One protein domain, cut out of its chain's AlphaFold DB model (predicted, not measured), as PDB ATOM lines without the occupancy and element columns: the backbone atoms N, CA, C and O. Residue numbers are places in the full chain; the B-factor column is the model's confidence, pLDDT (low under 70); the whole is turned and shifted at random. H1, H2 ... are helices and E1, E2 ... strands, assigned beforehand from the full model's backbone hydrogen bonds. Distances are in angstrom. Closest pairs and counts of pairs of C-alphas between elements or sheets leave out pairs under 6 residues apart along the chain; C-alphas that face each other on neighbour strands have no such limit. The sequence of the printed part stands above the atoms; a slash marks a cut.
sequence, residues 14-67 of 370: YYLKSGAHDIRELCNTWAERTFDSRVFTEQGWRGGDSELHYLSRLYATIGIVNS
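What this domain is: This is residues 14 to 67 of the 370 residues of an uncharacterized protein of Mycobacterium sherrisii (UniProt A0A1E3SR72). A tiny two-stranded sheet, E1 and E2, lies in the middle of a loose, elongated row, with H1 and H2 together at one end and H3 at the other. The printed part has 54 residues, in the order E1, H1, H2, E2, H3, mostly helix, with an antiparallel sheet E1 - E2. The radius of gyration of the C-alphas is 13.0 A, and the spans are 42 by 23 by 14 A.

How they stand to each other: E1, residues 14 to 16, is antiparallel to E2, residues 46 to 48, at 168 degrees, with N 16 and O 46 within hydrogen-bond range at 2.9 A. H1, residues 24 to 32, touches H2, residues 38 to 42; their closest C-alphas, of Trp 30 and Val 39, are 6.0 A apart. H3, residues 51 to 61, is apart from H1 and H2; its closest C-alpha to E1 is that of Tyr 54, 6.3 A from that of Tyr 14. Every O i to N i+4 pair is within hydrogen-bond range in H1, H2 and H3.

Where its parts are: E1 begins at C-alpha 14 (352.517, 174.855, 317.949). H1 is 12.5 A long. H3 is 15.1 A long and ends at C-alpha 61 (366.840, 170.253, 319.125).

The domain as a whole: The C-alphas farthest apart, of Glu 32 and Ser 67, are 41.8 A apart. The printed part has no cut and no long link. The pLDDT is under 70 at residues 20 to 21, 37, 61 and 63 to 67.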
ATOM      1  N   TYR A  14     351.125 174.798 318.382       80.00
ATOM      2  CA  TYR A  14     352.517 174.855 317.949       80.00
ATOM      3  C   TYR A  14     352.948 173.502 317.398       80.00
ATOM      4  O   TYR A  14     352.858 172.491 318.098       80.00
ATOM      5  N   TYR A  15     353.454 173.480 316.165       78.62
ATOM      6  CA  TYR A  15     353.903 172.264 315.492       78.62
ATOM      7  C   TYR A  15     355.349 172.382 315.027       78.62
ATOM      8  O   TYR A  15     355.778 173.418 314.528       78.62
ATOM      9  N   LEU A  16     356.089 171.283 315.162       77.75
ATOM     10  CA  LEU A  16     357.446 171.131 314.656       77.75
ATOM     11  C   LEU A  16     357.481 169.970 313.662       77.75
ATOM     12  O   LEU A  16     356.972 168.876 313.934       77.75
ATOM     13  N   LYS A  17     358.120 170.202 312.517       78.62
ATOM     14  CA  LYS A  17     358.485 169.169 311.551       78.62
ATOM     15  C   LYS A  17     359.887 169.462 311.035       78.62
ATOM     16  O   LYS A  17     360.227 170.608 310.764       78.62
ATOM     17  N   SER A  18     360.717 168.430 310.966       72.56
ATOM     18  CA  SER A  18     362.096 168.562 310.500       72.56
ATOM     19  C   SER A  18     362.135 168.574 308.969       72.56
ATOM     20  O   SER A  18     361.568 167.686 308.338       72.56
ATOM     21  N   GLY A  19     362.831 169.556 308.386       73.94
ATOM     22  CA  GLY A  19     363.009 169.714 306.935       73.94
ATOM     23  C   GLY A  19     362.313 170.953 306.356       73.94
ATOM     24  O   GLY A  19     361.527 171.612 307.030       73.94
ATOM     25  N   ALA A  20     362.616 171.285 305.098       69.50
ATOM     26  CA  ALA A  20     361.959 172.377 304.378       69.50
ATOM     27  C   ALA A  20     360.641 171.868 303.792       69.50
ATOM     28  O   ALA A  20     360.654 170.995 302.923       69.50
ATOM     29  N   HIS A  21     359.508 172.329 304.314       69.56
ATOM     30  CA  HIS A  21     358.184 171.897 303.875       69.56
ATOM     31  C   HIS A  21     357.317 173.116 303.586       69.56
ATOM     32  O   HIS A  21     357.273 174.042 304.397       69.56
ATOM     33  N   ASP A  22     356.631 173.104 302.443       74.75
ATOM     34  CA  ASP A  22     355.640 174.125 302.125       74.75
ATOM     35  C   ASP A  22     354.370 173.864 302.942       74.75
ATOM     36  O   ASP A  22     353.785 172.780 302.909       74.75
ATOM     37  N   ILE A  23     353.975 174.863 303.723       80.94
ATOM     38  CA  ILE A  23     352.815 174.809 304.611       80.94
ATOM     39  C   ILE A  23     351.538 175.305 303.929       80.94
ATOM     40  O   ILE A  23     350.466 175.183 304.513       80.94
ATOM     41  N   ARG A  24     351.614 175.869 302.716       79.38
ATOM     42  CA  ARG A  24     350.470 176.541 302.084       79.38
ATOM     43  C   ARG A  24     349.315 175.584 301.781       79.38
ATOM     44  O   ARG A  24     348.196 175.863 302.198       79.38
ATOM     45  N   GLU A  25     349.571 174.460 301.109       75.81
ATOM     46  CA  GLU A  25     348.519 173.463 300.836       75.81
ATOM     47  C   GLU A  25     347.950 172.874 302.128       75.81
ATOM     48  O   GLU A  25     346.736 172.765 302.278       75.81
ATOM     49  N   LEU A  26     348.819 172.588 303.101       79.75
ATOM     50  CA  LEU A  26     348.427 172.058 304.402       79.75
ATOM     51  C   LEU A  26     347.482 173.007 305.152       79.75
ATOM     52  O   LEU A  26     346.463 172.576 305.689       79.75
ATOM     53  N   CYS A  27     347.801 174.301 305.163       78.25
ATOM     54  CA  CYS A  27     346.966 175.332 305.772       78.25
ATOM     55  C   CYS A  27     345.638 175.522 305.020       78.25
ATOM     56  O   CYS A  27     344.626 175.797 305.662       78.25
ATOM     57  N   ASN A  28     345.611 175.332 303.696       80.50
ATOM     58  CA  ASN A  28     344.370 175.368 302.917       80.50
ATOM     59  C   ASN A  28     343.457 174.182 303.273       80.50
ATOM     60  O   ASN A  28     342.286 174.389 303.579       80.50
ATOM     61  N   THR A  29     343.995 172.958 303.340       76.75
ATOM     62  CA  THR A  29     343.239 171.769 303.782       76.75
ATOM     63  C   THR A  29     342.758 171.906 305.229       76.75
ATOM     64  O   THR A  29     341.657 171.474 305.573       76.75
ATOM     65  N   TRP A  30     343.566 172.534 306.086       80.62
ATOM     66  CA  TRP A  30     343.183 172.868 307.456       80.62
ATOM     67  C   TRP A  30     342.007 173.857 307.507       80.62
ATOM     68  O   TRP A  30     341.072 173.642 308.278       80.62
ATOM     69  N   ALA A  31     342.000 174.891 306.657       76.62
ATOM     70  CA  ALA A  31     340.904 175.856 306.569       76.62
ATOM     71  C   ALA A  31     339.603 175.235 306.016       76.62
ATOM     72  O   ALA A  31     338.525 175.503 306.546       76.62
ATOM     73  N   GLU A  32     339.687 174.361 305.004       79.81
ATOM     74  CA  GLU A  32     338.528 173.647 304.437       79.81
ATOM     75  C   GLU A  32     337.881 172.681 305.442       79.81
ATOM     76  O   GLU A  32     336.655 172.598 305.534       79.81
ATOM     77  N   ARG A  33     338.686 171.990 306.262       73.69
ATOM     78  CA  ARG A  33     338.215 171.079 307.323       73.69
ATOM     79  C   ARG A  33     337.857 171.793 308.631       73.69
ATOM     80  O   ARG A  33     338.047 171.243 309.714       73.69
ATOM     81  N   THR A  34     337.347 173.022 308.540       73.19
ATOM     82  CA  THR A  34     336.839 173.777 309.700       73.19
ATOM     83  C   THR A  34     337.873 173.913 310.834       73.19
ATOM     84  O   THR A  34     337.525 173.896 312.012       73.19
ATOM     85  N   PHE A  35     339.155 174.055 310.473       74.75
ATOM     86  CA  PHE A  35     340.293 174.218 311.384       74.75
ATOM     87  C   PHE A  35     340.622 173.004 312.279       74.75
ATOM     88  O   PHE A  35     341.225 173.162 313.347       74.75
ATOM     89  N   ASP A  36     340.320 171.776 311.841       73.81
ATOM     90  CA  ASP A  36     340.698 170.563 312.582       73.81
ATOM     91  C   ASP A  36     342.230 170.339 312.609       73.81
ATOM     92  O   ASP A  36     342.876 170.072 311.594       73.81
ATOM     93  N   SER A  37     342.829 170.387 313.806       68.38
ATOM     94  CA  SER A  37     344.261 170.134 314.060       68.38
ATOM     95  C   SER A  37     344.773 168.775 313.585       68.38
ATOM     96  O   SER A  37     345.981 168.599 313.405       68.38
ATOM     97  N   ARG A  38     343.880 167.797 313.399       72.19
ATOM     98  CA  ARG A  38     344.264 166.453 312.954       72.19
ATOM     99  C   ARG A  38     344.955 166.470 311.592       72.19
ATOM    100  O   ARG A  38     345.832 165.642 311.382       72.19
ATOM    101  N   VAL A  39     344.691 167.473 310.748       77.00
ATOM    102  CA  VAL A  39     345.357 167.664 309.444       77.00
ATOM    103  C   VAL A  39     346.885 167.769 309.578       77.00
ATOM    104  O   VAL A  39     347.621 167.154 308.807       77.00
ATOM    105  N   PHE A  40     347.387 168.481 310.595       77.75
ATOM    106  CA  PHE A  40     348.829 168.582 310.852       77.75
ATOM    107  C   PHE A  40     349.409 167.237 311.314       77.75
ATOM    108  O   PHE A  40     350.477 166.823 310.857       77.75
ATOM    109  N   THR A  41     348.675 166.521 312.169       73.56
ATOM    110  CA  THR A  41     349.115 165.235 312.734       73.56
ATOM    111  C   THR A  41     349.118 164.119 311.677       73.56
ATOM    112  O   THR A  41     350.057 163.325 311.636       73.56
ATOM    113  N   GLU A  42     348.131 164.101 310.770       73.44
ATOM    114  CA  GLU A  42     348.046 163.188 309.614       73.44
ATOM    115  C   GLU A  42     349.244 163.352 308.664       73.44
ATOM    116  O   GLU A  42     349.788 162.372 308.162       73.44
ATOM    117  N   GLN A  43     349.720 164.586 308.477       71.19
ATOM    118  CA  GLN A  43     350.868 164.920 307.623       71.19
ATOM    119  C   GLN A  43     352.222 164.832 308.358       71.19
ATOM    120  O   GLN A  43     353.246 165.332 307.879       71.19
ATOM    121  N   GLY A  44     352.249 164.196 309.535       76.50
ATOM    122  CA  GLY A  44     353.461 163.904 310.301       76.50
ATOM    123  C   GLY A  44     354.048 165.087 311.077       76.50
ATOM    124  O   GLY A  44     355.190 164.998 311.536       76.50
ATOM    125  N   TRP A  45     353.314 166.191 311.235       78.31
ATOM    126  CA  TRP A  45     353.726 167.285 312.115       78.31
ATOM    127  C   TRP A  45     353.481 166.901 313.571       78.31
ATOM    128  O   TRP A  45     352.431 166.371 313.926       78.31
ATOM    129  N   ARG A  46     354.460 167.175 314.436       74.88
ATOM    130  CA  ARG A  46     354.377 166.852 315.862       74.88
ATOM    131  C   ARG A  46     354.199 168.144 316.641       74.88
ATOM    132  O   ARG A  46     355.090 168.987 316.647       74.88
ATOM    133  N   GLY A  47     353.060 168.298 317.301       72.94
ATOM    134  CA  GLY A  47     352.723 169.540 317.985       72.94
ATOM    135  C   GLY A  47     351.501 169.425 318.878       72.94
ATOM    136  O   GLY A  47     350.859 168.377 318.914       72.94
ATOM    137  N   GLY A  48     351.227 170.494 319.620       73.56
ATOM    138  CA  GLY A  48     350.106 170.588 320.552       73.56
ATOM    139  C   GLY A  48     349.924 171.999 321.109       73.56
ATOM    140  O   GLY A  48     350.578 172.947 320.671       73.56
ATOM    141  N   ASP A  49     349.046 172.111 322.100       71.00
ATOM    142  CA  ASP A  49     348.474 173.388 322.566       71.00
ATOM    143  C   ASP A  49     349.358 174.092 323.621       71.00
ATOM    144  O   ASP A  49     348.988 175.114 324.185       71.00
ATOM    145  N   SER A  50     350.549 173.550 323.915       75.94
ATOM    146  CA  SER A  50     351.461 174.071 324.943       75.94
ATOM    147  C   SER A  50     352.735 174.662 324.338       75.94
ATOM    148  O   SER A  50     353.591 173.938 323.821       75.94
ATOM    149  N   GLU A  51     352.893 175.978 324.485       76.44
ATOM    150  CA  GLU A  51     354.097 176.722 324.098       76.44
ATOM    151  C   GLU A  51     355.349 176.230 324.843       76.44
ATOM    152  O   GLU A  51     356.392 176.010 324.232       76.44
ATOM    153  N   LEU A  52     355.239 175.970 326.150       73.06
ATOM    154  CA  LEU A  52     356.329 175.428 326.976       73.06
ATOM    155  C   LEU A  52     356.859 174.094 326.431       73.06
ATOM    156  O   LEU A  52     358.069 173.847 326.398       73.06
ATOM    157  N   HIS A  53     355.962 173.231 325.955       75.25
ATOM    158  CA  HIS A  53     356.349 171.947 325.379       75.25
ATOM    159  C   HIS A  53     356.986 172.102 323.985       75.25
ATOM    160  O   HIS A  53     357.910 171.369 323.632       75.25
ATOM    161  N   TYR A  54     356.539 173.090 323.206       78.06
ATOM    162  CA  TYR A  54     357.174 173.471 321.944       78.06
ATOM    163  C   TYR A  54     358.587 174.030 322.158       78.06
ATOM    164  O   TYR A  54     359.534 173.546 321.538       78.06
ATOM    165  N   LEU A  55     358.747 174.998 323.065       74.12
ATOM    166  CA  LEU A  55     360.028 175.640 323.351       74.12
ATOM    167  C   LEU A  55     361.035 174.651 323.932       74.12
ATOM    168  O   LEU A  55     362.164 174.601 323.459       74.12
ATOM    169  N   SER A  56     360.638 173.800 324.881       73.56
ATOM    170  CA  SER A  56     361.530 172.757 325.414       73.56
ATOM    171  C   SER A  56     362.020 171.790 324.329       73.56
ATOM    172  O   SER A  56     363.202 171.451 324.306       73.56
ATOM    173  N   ARG A  57     361.165 171.398 323.372       73.88
ATOM    174  CA  ARG A  57     361.583 170.588 322.214       73.88
ATOM    175  C   ARG A  57     362.478 171.347 321.240       73.88
ATOM    176  O   ARG A  57     363.451 170.772 320.754       73.88
ATOM    177  N   LEU A  58     362.176 172.611 320.954       74.62
ATOM    178  CA  LEU A  58     363.027 173.470 320.132       74.62
ATOM    179  C   LEU A  58     364.421 173.593 320.766       74.62
ATOM    180  O   LEU A  58     365.415 173.322 320.096       74.62
ATOM    181  N   TYR A  59     364.480 173.910 322.064       74.81
ATOM    182  CA  TYR A  59     365.708 174.044 322.849       74.81
ATOM    183  C   TYR A  59     366.505 172.737 322.931       74.81
ATOM    184  O   TYR A  59     367.723 172.756 322.747       74.81
ATOM    185  N   ALA A  60     365.828 171.595 323.078       73.62
ATOM    186  CA  ALA A  60     366.463 170.283 322.983       73.62
ATOM    187  C   ALA A  60     367.043 170.009 321.582       73.62
ATOM    188  O   ALA A  60     368.133 169.453 321.472       73.62
ATOM    189  N   THR A  61     366.364 170.437 320.511       68.25
ATOM    190  CA  THR A  61     366.840 170.253 319.125       68.25
ATOM    191  C   THR A  61     368.070 171.120 318.817       68.25
ATOM    192  O   THR A  61     368.917 170.710 318.030       68.25
ATOM    193  N   ILE A  62     368.207 172.291 319.456       72.00
ATOM    194  CA  ILE A  62     369.376 173.184 319.320       72.00
ATOM    195  C   ILE A  62     370.463 172.967 320.396       72.00
ATOM    196  O   ILE A  62     371.438 173.712 320.429       72.00
ATOM    197  N   GLY A  63     370.320 171.955 321.261       65.06
ATOM    198  CA  GLY A  63     371.350 171.533 322.221       65.06
ATOM    199  C   GLY A  63     371.482 172.366 323.505       65.06
ATOM    200  O   GLY A  63     372.463 172.198 324.225       65.06
ATOM    201  N   ILE A  64     370.521 173.242 323.827       69.69
ATOM    202  CA  ILE A  64     370.543 174.077 325.044       69.69
ATOM    203  C   ILE A  64     369.541 173.501 326.050       69.69
ATOM    204  O   ILE A  64     368.350 173.799 325.994       69.69
ATOM    205  N   VAL A  65     370.015 172.650 326.964       59.91
ATOM    206  CA  VAL A  65     369.170 171.968 327.959       59.91
ATOM    207  C   VAL A  65     369.390 172.576 329.352       59.91
ATOM    208  O   VAL A  65     370.521 172.651 329.819       59.91
ATOM    209  N   ASN A  66     368.300 172.980 330.016       58.16
ATOM    210  CA  ASN A  66     368.214 173.344 331.443       58.16
ATOM    211  C   ASN A  66     369.177 174.437 331.965       58.16
ATOM    212  O   ASN A  66     369.718 174.308 333.061       58.16
ATOM    213  N   SER A  67     369.365 175.541 331.233       63.34
ATOM    214  CA  SER A  67     370.007 176.744 331.791       63.34
ATOM    215  C   SER A  67     369.354 178.029 331.278       63.34
ATOM    216  O   SER A  67     369.629 178.475 330.163       63.34
TER     217      SER A  67